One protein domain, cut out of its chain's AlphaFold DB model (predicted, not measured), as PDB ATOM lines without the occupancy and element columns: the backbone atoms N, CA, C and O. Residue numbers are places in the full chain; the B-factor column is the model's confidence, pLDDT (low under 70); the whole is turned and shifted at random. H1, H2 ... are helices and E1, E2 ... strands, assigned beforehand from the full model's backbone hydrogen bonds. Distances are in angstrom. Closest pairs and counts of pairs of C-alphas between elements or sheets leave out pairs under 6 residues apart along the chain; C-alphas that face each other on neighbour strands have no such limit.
ATOM      1  N   GLN A   6      42.551 -64.718  42.610       92.62
ATOM      2  CA  GLN A   6      41.104 -64.589  42.449       92.62
ATOM      3  C   GLN A   6      40.397 -64.597  43.805       92.62
ATOM      4  O   GLN A   6      39.626 -63.689  44.092       92.62
ATOM      5  N   THR A   7      40.741 -65.542  44.685       93.62
ATOM      6  CA  THR A   7      40.176 -65.592  46.039       93.62
ATOM      7  C   THR A   7      40.517 -64.334  46.838       93.62
ATOM      8  O   THR A   7      39.683 -63.834  47.589       93.62
ATOM      9  N   ILE A   8      41.726 -63.783  46.685       90.38
ATOM     10  CA  ILE A   8      42.093 -62.524  47.349       90.38
ATOM     11  C   ILE A   8      41.231 -61.373  46.817       90.38
ATOM     12  O   ILE A   8      40.681 -60.620  47.617       90.38
ATOM     13  N   ALA A   9      41.073 -61.256  45.496       88.69
ATOM     14  CA  ALA A   9      40.259 -60.215  44.871       88.69
ATOM     15  C   ALA A   9      38.785 -60.295  45.304       88.69
ATOM     16  O   ALA A   9      38.214 -59.289  45.716       88.69
ATOM     17  N   GLU A  10      38.193 -61.491  45.302       90.25
ATOM     18  CA  GLU A  10      36.819 -61.727  45.761       90.25
ATOM     19  C   GLU A  10      36.627 -61.299  47.217       90.25
ATOM     20  O   GLU A  10      35.678 -60.587  47.543       90.25
ATOM     21  N   ARG A  11      37.553 -61.686  48.105       90.50
ATOM     22  CA  ARG A  11      37.453 -61.326  49.523       90.50
ATOM     23  C   ARG A  11      37.722 -59.845  49.776       90.50
ATOM     24  O   ARG A  11      37.124 -59.300  50.699       90.50
ATOM     25  N   LEU A  12      38.568 -59.190  48.980       88.25
ATOM     26  CA  LEU A  12      38.749 -57.735  49.026       88.25
ATOM     27  C   LEU A  12      37.457 -57.008  48.625       88.25
ATOM     28  O   LEU A  12      37.011 -56.136  49.365       88.25
ATOM     29  N   CYS A  13      36.822 -57.415  47.521       85.00
ATOM     30  CA  CYS A  13      35.533 -56.872  47.074       85.00
ATOM     31  C   CYS A  13      34.408 -57.110  48.089       85.00
ATOM     32  O   CYS A  13      33.564 -56.245  48.293       85.00
ATOM     33  N   ALA A  14      34.413 -58.263  48.761       87.44
ATOM     34  CA  ALA A  14      33.448 -58.583  49.809       87.44
ATOM     35  C   ALA A  14      33.749 -57.901  51.163       87.44
ATOM     36  O   ALA A  14      33.017 -58.122  52.126       87.44
ATOM     37  N   GLY A  15      34.840 -57.132  51.285       84.75
ATOM     38  CA  GLY A  15      35.268 -56.528  52.554       84.75
ATOM     39  C   GLY A  15      35.742 -57.538  53.610       84.75
ATOM     40  O   GLY A  15      35.882 -57.191  54.779       84.75
ATOM     41  N   GLY A  16      36.004 -58.788  53.217       87.31
ATOM     42  CA  GLY A  16      36.460 -59.870  54.094       87.31
ATOM     43  C   GLY A  16      37.972 -59.888  54.346       87.31
ATOM     44  O   GLY A  16      38.458 -60.787  55.036       87.31
ATOM     45  N   VAL A  17      38.719 -58.942  53.766       88.69
ATOM     46  CA  VAL A  17      40.165 -58.750  53.953       88.69
ATOM     47  C   VAL A  17      40.464 -57.258  54.089       88.69
ATOM     48  O   VAL A  17      39.900 -56.440  53.368       88.69
ATOM     49  N   ILE A  18      41.389 -56.923  54.991       88.62
ATOM     50  CA  ILE A  18      41.881 -55.562  55.217       88.62
ATOM     51  C   ILE A  18      43.283 -55.451  54.600       88.62
ATOM     52  O   ILE A  18      44.217 -56.060  55.129       88.62
ATOM     53  N   PRO A  19      43.466 -54.724  53.483       90.06
ATOM     54  CA  PRO A  19      44.786 -54.519  52.904       90.06
ATOM     55  C   PRO A  19      45.635 -53.586  53.778       90.06
ATOM     56  O   PRO A  19      45.159 -52.558  54.265       90.06
ATOM     57  N   TYR A  20      46.905 -53.960  53.937       91.94
ATOM     58  CA  TYR A  20      47.934 -53.187  54.628       91.94
ATOM     59  C   TYR A  20      48.925 -52.658  53.591       91.94
ATOM     60  O   TYR A  20      49.599 -53.438  52.916       91.94
ATOM     61  N   LEU A  21      48.982 -51.342  53.437       92.06
ATOM     62  CA  LEU A  21      49.797 -50.660  52.443       92.06
ATOM     63  C   LEU A  21      51.021 -50.071  53.132       92.06
ATOM     64  O   LEU A  21      50.902 -49.321  54.094       92.06
ATOM     65  N   GLY A  22      52.199 -50.447  52.644       92.31
ATOM     66  CA  GLY A  22      53.471 -49.913  53.107       92.31
ATOM     67  C   GLY A  22      54.178 -49.100  52.022       92.31
ATOM     68  O   GLY A  22      53.756 -49.114  50.865       92.31
ATOM     69  N   PRO A  23      55.320 -48.476  52.356       92.88
ATOM     70  CA  PRO A  23      56.075 -47.619  51.437       92.88
ATOM     71  C   PRO A  23      56.484 -48.285  50.125       92.88
ATOM     72  O   PRO A  23      56.644 -47.610  49.114       92.88
ATOM     73  N   ALA A  24      56.646 -49.612  50.120       93.62
ATOM     74  CA  ALA A  24      57.005 -50.364  48.921       93.62
ATOM     75  C   ALA A  24      55.965 -50.223  47.795       93.62
ATOM     76  O   ALA A  24      56.294 -50.447  46.634       93.62
ATOM     77  N   LEU A  25      54.731 -49.813  48.112       93.38
ATOM     78  CA  LEU A  25      53.701 -49.535  47.118       93.38
ATOM     79  C   LEU A  25      54.088 -48.375  46.180       93.38
ATOM     80  O   LEU A  25      53.688 -48.378  45.014       93.38
ATOM     81  N   LEU A  26      54.923 -47.441  46.650       94.50
ATOM     82  CA  LEU A  26      55.455 -46.335  45.849       94.50
ATOM     83  C   LEU A  26      56.339 -46.805  44.691       94.50
ATOM     84  O   LEU A  26      56.448 -46.100  43.695       94.50
ATOM     85  N   ALA A  27      56.910 -48.014  44.763       94.44
ATOM     86  CA  ALA A  27      57.680 -48.592  43.659       94.44
ATOM     87  C   ALA A  27      56.826 -48.862  42.404       94.44
ATOM     88  O   ALA A  27      57.372 -49.102  41.331       94.44
ATOM     89  N   LEU A  28      55.494 -48.845  42.536       94.69
ATOM     90  CA  LEU A  28      54.561 -48.967  41.415       94.69
ATOM     91  C   LEU A  28      54.164 -47.611  40.815       94.69
ATOM     92  O   LEU A  28      53.446 -47.585  39.815       94.69
ATOM     93  N   CYS A  29      54.548 -46.497  41.441       94.44
ATOM     94  CA  CYS A  29      54.268 -45.162  40.928       94.44
ATOM     95  C   CYS A  29      55.257 -44.820  39.799       94.44
ATOM     96  O   CYS A  29      56.428 -45.198  39.878       94.44
ATOM     97  N   PRO A  30      54.817 -44.099  38.754       89.31
ATOM     98  CA  PRO A  30      55.704 -43.689  37.665       89.31
ATOM     99  C   PRO A  30      56.763 -42.675  38.134       89.31
ATOM    100  O   PRO A  30      57.828 -42.572  37.532       89.31
ATOM    101  N   ASP A  31      56.486 -41.955  39.222       83.31
ATOM    102  CA  ASP A  31      57.348 -40.977  39.868       83.31
ATOM    103  C   ASP A  31      57.513 -41.302  41.365       83.31
ATOM    104  O   ASP A  31      56.569 -41.247  42.148       83.31
ATOM    105  N   THR A  32      58.732 -41.635  41.801       80.94
ATOM    106  CA  THR A  32      59.049 -41.774  43.235       80.94
ATOM    107  C   THR A  32      59.765 -40.519  43.705       80.94
ATOM    108  O   THR A  32      60.990 -40.430  43.652       80.94
ATOM    109  N   ALA A  33      58.992 -39.524  44.131       83.25
ATOM    110  CA  ALA A  33      59.532 -38.222  44.517       83.25
ATOM    111  C   ALA A  33      59.545 -37.960  46.035       83.25
ATOM    112  O   ALA A  33      59.901 -36.874  46.487       83.25
ATOM    113  N   VAL A  34      59.175 -38.973  46.818       93.38
ATOM    114  CA  VAL A  34      59.181 -38.992  48.287       93.38
ATOM    115  C   VAL A  34      59.988 -40.205  48.768       93.38
ATOM    116  O   VAL A  34      60.137 -41.169  48.009       93.38
ATOM    117  N   PRO A  87      53.096 -38.222  44.942       93.44
ATOM    118  CA  PRO A  87      53.327 -39.079  43.780       93.44
ATOM    119  C   PRO A  87      52.063 -39.331  42.956       93.44
ATOM    120  O   PRO A  87      50.946 -39.341  43.485       93.44
ATOM    121  N   THR A  88      52.236 -39.608  41.665       94.06
ATOM    122  CA  THR A  88      51.132 -40.054  40.814       94.06
ATOM    123  C   THR A  88      50.717 -41.469  41.227       94.06
ATOM    124  O   THR A  88      51.558 -42.371  41.255       94.06
ATOM    125  N   PRO A  89      49.433 -41.718  41.537       94.31
ATOM    126  CA  PRO A  89      49.005 -43.027  42.001       94.31
ATOM    127  C   PRO A  89      49.133 -44.097  40.918       94.31
ATOM    128  O   PRO A  89      48.753 -43.906  39.763       94.31
ATOM    129  N   SER A  90      49.628 -45.266  41.320       95.50
ATOM    130  CA  SER A  90      49.674 -46.447  40.455       95.50
ATOM    131  C   SER A  90      48.284 -47.051  40.211       95.50
ATOM    132  O   SER A  90      47.329 -46.800  40.950       95.50
ATOM    133  N   ALA A  91      48.180 -47.946  39.222       94.62
ATOM    134  CA  ALA A  91      46.946 -48.688  38.954       94.62
ATOM    135  C   ALA A  91      46.431 -49.461  40.185       94.62
ATOM    136  O   ALA A  91      45.221 -49.562  40.384       94.62
ATOM    137  N   LEU A  92      47.333 -49.954  41.044       92.69
ATOM    138  CA  LEU A  92      46.953 -50.657  42.269       92.69
ATOM    139  C   LEU A  92      46.340 -49.710  43.315       92.69
ATOM    140  O   LEU A  92      45.352 -50.082  43.944       92.69
ATOM    141  N   HIS A  93      46.853 -48.481  43.461       93.31
ATOM    142  CA  HIS A  93      46.224 -47.466  44.321       93.31
ATOM    143  C   HIS A  93      44.792 -47.182  43.866       93.31
ATOM    144  O   HIS A  93      43.865 -47.202  44.676       93.31
ATOM    145  N   CYS A  94      44.608 -46.972  42.560       92.75
ATOM    146  CA  CYS A  94      43.303 -46.707  41.964       92.75
ATOM    147  C   CYS A  94      42.335 -47.883  42.152       92.75
ATOM    148  O   CYS A  94      41.188 -47.667  42.537       92.75
ATOM    149  N   ALA A  95      42.791 -49.119  41.930       90.62
ATOM    150  CA  ALA A  95      41.974 -50.316  42.112       90.62
ATOM    151  C   ALA A  95      41.529 -50.493  43.572       90.62
ATOM    152  O   ALA A  95      40.348 -50.708  43.834       90.62
ATOM    153  N   LEU A  96      42.448 -50.336  44.530       90.12
ATOM    154  CA  LEU A  96      42.142 -50.434  45.960       90.12
ATOM    155  C   LEU A  96      41.191 -49.326  46.428       90.12
ATOM    156  O   LEU A  96      40.288 -49.585  47.220       90.12
ATOM    157  N   ALA A  97      41.360 -48.107  45.911       89.19
ATOM    158  CA  ALA A  97      40.470 -46.991  46.205       89.19
ATOM    159  C   ALA A  97      39.068 -47.162  45.593       89.19
ATOM    160  O   ALA A  97      38.114 -46.619  46.138       89.19
ATOM    161  N   ALA A  98      38.931 -47.898  44.484       86.31
ATOM    162  CA  ALA A  98      37.653 -48.141  43.811       86.31
ATOM    163  C   ALA A  98      36.898 -49.370  44.345       86.31
ATOM    164  O   ALA A  98      35.672 -49.368  44.356       86.31
ATOM    165  N   ILE A  99      37.609 -50.406  44.807       82.88
ATOM    166  CA  ILE A  99      37.011 -51.654  45.322       82.88
ATOM    167  C   ILE A  99      36.116 -51.416  46.545       82.88
ATOM    168  O   ILE A  99      35.237 -52.222  46.830       82.88
ATOM    169  N   GLY A 100      36.316 -50.308  47.265       67.31
ATOM    170  CA  GLY A 100      35.488 -49.983  48.421       67.31
ATOM    171  C   GLY A 100      35.681 -50.950  49.587       67.31
ATOM    172  O   GLY A 100      34.734 -51.199  50.329       67.31
ATOM    173  N   ALA A 101      36.895 -51.494  49.749       68.19
ATOM    174  CA  ALA A 101      37.239 -52.349  50.882       68.19
ATOM    175  C   ALA A 101      36.851 -51.637  52.184       68.19
ATOM    176  O   ALA A 101      37.260 -50.497  52.393       68.19
ATOM    177  N   GLY A 102      36.061 -52.287  53.047       74.19
ATOM    178  CA  GLY A 102      35.465 -51.641  54.226       74.19
ATOM    179  C   GLY A 102      36.479 -50.919  55.127       74.19
ATOM    180  O   GLY A 102      36.151 -49.886  55.714       74.19
ATOM    181  N   LEU A 103      37.720 -51.420  55.170       83.38
ATOM    182  CA  LEU A 103      38.874 -50.779  55.794       83.38
ATOM    183  C   LEU A 103      40.140 -51.035  54.970       83.38
ATOM    184  O   LEU A 103      40.395 -52.163  54.559       83.38
ATOM    185  N   VAL A 104      40.955 -49.994  54.805       88.06
ATOM    186  CA  VAL A 104      42.333 -50.070  54.300       88.06
ATOM    187  C   VAL A 104      43.249 -49.423  55.328       88.06
ATOM    188  O   VAL A 104      42.925 -48.350  55.847       88.06
ATOM    189  N   VAL A 105      44.377 -50.071  55.613       89.94
ATOM    190  CA  VAL A 105      45.412 -49.518  56.484       89.94
ATOM    191  C   VAL A 105      46.571 -49.048  55.631       89.94
ATOM    192  O   VAL A 105      47.265 -49.857  55.026       89.94
ATOM    193  N   ASP A 106      46.780 -47.739  55.602       90.94
ATOM    194  CA  ASP A 106      47.954 -47.134  54.986       90.94
ATOM    195  C   ASP A 106      48.954 -46.763  56.081       90.94
ATOM    196  O   ASP A 106      48.630 -46.001  56.999       90.94
ATOM    197  N   SER A 107      50.136 -47.373  56.032       90.44
ATOM    198  CA  SER A 107      51.169 -47.246  57.054       90.44
ATOM    199  C   SER A 107      52.317 -46.323  56.651       90.44
ATOM    200  O   SER A 107      53.334 -46.307  57.351       90.44
ATOM    201  N   TRP A 108      52.219 -45.624  55.518       92.38
ATOM    202  CA  TRP A 108      53.230 -44.654  55.106       92.38
ATOM    203  C   TRP A 108      52.750 -43.209  55.260       92.38
ATOM    204  O   TRP A 108      51.577 -42.935  55.492       92.38
ATOM    205  N   SER A 109      53.703 -42.274  55.249       89.31
ATOM    206  CA  SER A 109      53.443 -40.850  55.509       89.31
ATOM    207  C   SER A 109      53.186 -40.030  54.244       89.31
ATOM    208  O   SER A 109      53.009 -38.820  54.350       89.31
ATOM    209  N   ASP A 110      53.205 -40.652  53.066       91.31
ATOM    210  CA  ASP A 110      52.904 -39.959  51.820       91.31
ATOM    211  C   ASP A 110      51.390 -39.779  51.609       91.31
ATOM    212  O   ASP A 110      50.560 -40.412  52.260       91.31
ATOM    213  N   ASP A 111      51.032 -38.896  50.678       90.50
ATOM    214  CA  ASP A 111      49.637 -38.536  50.414       90.50
ATOM    215  C   ASP A 111      48.997 -39.358  49.264       90.50
ATOM    216  O   ASP A 111      47.826 -39.146  48.946       90.50
ATOM    217  N   THR A 112      49.711 -40.294  48.618       92.69
ATOM    218  CA  THR A 112      49.298 -40.928  47.344       92.69
ATOM    219  C   THR A 112      47.968 -41.666  47.467       92.69
ATOM    220  O   THR A 112      47.013 -41.383  46.732       92.69
ATOM    221  N   PHE A 113      47.863 -42.608  48.410       92.12
ATOM    222  CA  PHE A 113      46.633 -43.378  48.589       92.12
ATOM    223  C   PHE A 113      45.517 -42.519  49.190       92.12
ATOM    224  O   PHE A 113      44.372 -42.599  48.743       92.12
ATOM    225  N   ALA A 114      45.842 -41.646  50.147       88.88
ATOM    226  CA  ALA A 114      44.878 -40.745  50.772       88.88
ATOM    227  C   ALA A 114      44.193 -39.818  49.750       88.88
ATOM    228  O   ALA A 114      42.964 -39.691  49.769       88.88
ATOM    229  N   CYS A 115      44.962 -39.214  48.840       90.88
ATOM    230  CA  CYS A 115      44.448 -38.382  47.753       90.88
ATOM    231  C   CYS A 115      43.616 -39.201  46.760       90.88
ATOM    232  O   CYS A 115      42.514 -38.788  46.395       90.88
ATOM    233  N   THR A 116      44.086 -40.392  46.381       91.94
ATOM    234  CA  THR A 116      43.363 -41.281  45.453       91.94
ATOM    235  C   THR A 116      42.015 -41.717  46.027       91.94
ATOM    236  O   THR A 116      40.991 -41.678  45.346       91.94
ATOM    237  N   LEU A 117      41.986 -42.075  47.311       88.94
ATOM    238  CA  LEU A 117      40.769 -42.456  48.018       88.94
ATOM    239  C   LEU A 117      39.790 -41.278  48.137       88.94
ATOM    240  O   LEU A 117      38.585 -41.459  47.965       88.94
ATOM    241  N   ALA A 118      40.283 -40.064  48.405       88.12
ATOM    242  CA  ALA A 118      39.450 -38.861  48.431       88.12
ATOM    243  C   ALA A 118      38.814 -38.572  47.058       88.12
ATOM    244  O   ALA A 118      37.616 -38.305  46.982       88.12
ATOM    245  N   GLN A 119      39.582 -38.704  45.972       87.94
ATOM    246  CA  GLN A 119      39.085 -38.538  44.604       87.94
ATOM    247  C   GLN A 119      38.041 -39.602  44.233       87.94
ATOM    248  O   GLN A 119      37.011 -39.275  43.641       87.94
ATOM    249  N   ALA A 120      38.257 -40.864  44.620       86.31
ATOM    250  CA  ALA A 120      37.284 -41.935  44.408       86.31
ATOM    251  C   ALA A 120      35.958 -41.665  45.147       86.31
ATOM    252  O   ALA A 120      34.887 -41.884  44.575       86.31
ATOM    253  N   ARG A 121      36.021 -41.123  46.379       81.94
ATOM    254  CA  ARG A 121      34.831 -40.729  47.161       81.94
ATOM    255  C   ARG A 121      34.072 -39.599  46.483       81.94
ATOM    256  O   ARG A 121      32.864 -39.708  46.302       81.94
ATOM    257  N   ALA A 122      34.779 -38.542  46.086       82.75
ATOM    258  CA  ALA A 122      34.179 -37.383  45.429       82.75
ATOM    259  C   ALA A 122      33.481 -37.757  44.111       82.75
ATOM    260  O   ALA A 122      32.440 -37.200  43.780       82.75
ATOM    261  N   ALA A 123      34.011 -38.745  43.388       81.06
ATOM    262  CA  ALA A 123      33.423 -39.242  42.150       81.06
ATOM    263  C   ALA A 123      32.233 -40.205  42.351       81.06
ATOM    264  O   ALA A 123      31.771 -40.797  41.375       81.06
ATOM    265  N   GLY A 124      31.760 -40.417  43.587       71.56
ATOM    266  CA  GLY A 124      30.641 -41.318  43.885       71.56
ATOM    267  C   GLY A 124      30.949 -42.796  43.632       71.56
ATOM    268  O   GLY A 124      30.034 -43.604  43.507       71.56
ATOM    269  N   ARG A 125      32.230 -43.170  43.544       64.31
ATOM    270  CA  ARG A 125      32.657 -44.536  43.200       64.31
ATOM    271  C   ARG A 125      32.791 -45.450  44.424       64.31
ATOM    272  O   ARG A 125      33.475 -46.461  44.339       64.31
ATOM    273  N   LEU A 126      32.202 -45.086  45.568       59.12
ATOM    274  CA  LEU A 126      32.444 -45.754  46.850       59.12
ATOM    275  C   LEU A 126      31.169 -46.033  47.660       59.12
ATOM    276  O   LEU A 126      30.334 -45.149  47.840       59.12
ATOM    277  N   GLY A 127      31.093 -47.246  48.226       54.59
ATOM    278  CA  GLY A 127      30.343 -47.533  49.457       54.59
ATOM    279  C   GLY A 127      31.092 -46.998  50.691       54.59
ATOM    280  O   GLY A 127      32.248 -46.589  50.590       54.59
ATOM    281  N   ALA A 128      30.452 -46.942  51.862       49.62
ATOM    282  CA  ALA A 128      31.031 -46.332  53.065       49.62
ATOM    283  C   ALA A 128      32.310 -47.057  53.550       49.62
ATOM    284  O   ALA A 128      32.234 -48.062  54.249       49.62
ATOM    285  N   VAL A 129      33.490 -46.536  53.198       53.03
ATOM    286  CA  VAL A 129      34.800 -47.037  53.658       53.03
ATOM    287  C   VAL A 129      35.328 -46.180  54.803       53.03
ATOM    288  O   VAL A 129      35.449 -44.961  54.646       53.03
ATOM    289  N   ALA A 130      35.740 -46.803  55.909       51.59
ATOM    290  CA  ALA A 130      36.551 -46.163  56.941       51.59
ATOM    291  C   ALA A 130      38.036 -46.329  56.574       51.59
ATOM    292  O   ALA A 130      38.526 -47.442  56.451       51.59
ATOM    293  N   GLY A 131      38.764 -45.233  56.344       51.09
ATOM    294  CA  GLY A 131      40.209 -45.290  56.080       51.09
ATOM    295  C   GLY A 131      40.994 -44.902  57.327       51.09
ATOM    296  O   GLY A 131      40.764 -43.816  57.858       51.09
ATOM    297  N   ALA A 132      41.927 -45.748  57.770       47.88
ATOM    298  CA  ALA A 132      42.895 -45.403  58.807       47.88
ATOM    299  C   ALA A 132      44.265 -45.194  58.148       47.88
ATOM    300  O   ALA A 132      44.875 -46.137  57.650       47.88
ATOM    301  N   VAL A 133      44.726 -43.943  58.118       52.06
ATOM    302  CA  VAL A 133      46.043 -43.564  57.585       52.06
ATOM    303  C   VAL A 133      46.951 -43.238  58.767       52.06
ATOM    304  O   VAL A 133      46.721 -42.252  59.478       52.06
ATOM    305  N   ALA A 134      47.960 -44.072  59.006       41.22
ATOM    306  CA  ALA A 134      48.956 -43.844  60.042       41.22
ATOM    307  C   ALA A 134      49.983 -42.818  59.539       41.22
ATOM    308  O   ALA A 134      50.837 -43.130  58.721       41.22
TER     309      ALA A 134
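This is residues 6 to 34 and 87 to 134 of the 145 residues of an uncharacterized protein of Paraburkholderia sp. HC6.4b (UniProt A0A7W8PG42). Two helices, H3 and H4, lie over one face of a small ribbon of two parallel strands, E1 and E2, whose other face is bare. H1 and H2 stand at opposite ends of this body, and the stretch between them runs beside E1, pairing briefly with it. The printed part has 77 residues with four named helices and two named strands, in the order H1 H2 H3 E1 H4 E2, and is mostly helix. It is compact, with a radius of gyration of the C-alphas of 11.8 A, and spans 33 by 27 by 22 A.

H1, residues 6 to 13, begins with C-alpha 6 at (41.104, -64.589, 42.449) and is 10.6 A long. H2, residues 23 to 28, measures 10.2 A. H3, residues 91 to 99, measures 12.2 A. E1, residues 103 to 106, measures 9.8 A. H4, residues 112 to 122, is the longest helix at 15.6 A. E2, residues 130 to 133, measures 9.9 A and ends with C-alpha 133 at (46.043, -43.564, 57.585).

E1 and E2 are parallel, at 11 degrees, with N 106 and O 132 3.2 A apart, within hydrogen-bond range. E1, H4 and E2 form a strand-helix-strand unit, two parallel neighbour strands with a helix between them in the chain, and its crossover is right-handed. Residues 20 to 21 pair in parallel with residues 105 to 106 of E1. H3 and H4 touch, closest at the C-alphas of Ala 97 and Leu 117, 4.9 A, at a steep tilt of 40 degrees, the same way. H1 is close to H3 but not clearly touching, closest at the C-alphas of Cys 13 and Ile 99, 5.7 A. H2 is also close to H3 but not clearly touching, closest at the C-alphas of Leu 28 and Leu 92, 7.8 A. H1 and H2 are apart. In H1, H3 and H4 every O i to N i+4 pair is within hydrogen-bond range; in H2 0 of 2 are, beside 3 of 3 O i to N i+3 pairs.

The C-alphas farthest apart, those of Thr 7 and Ala 33, are 33.6 A apart. Residues 35 to 86 are not printed, and C-alphas 34 and 87 are 7.4 A apart across this cut. Of the links that are printed whole, none is long. The model's confidence is under 70 at residues 100 to 101 and 125 to 134, and E2 has a mean pLDDT of 51.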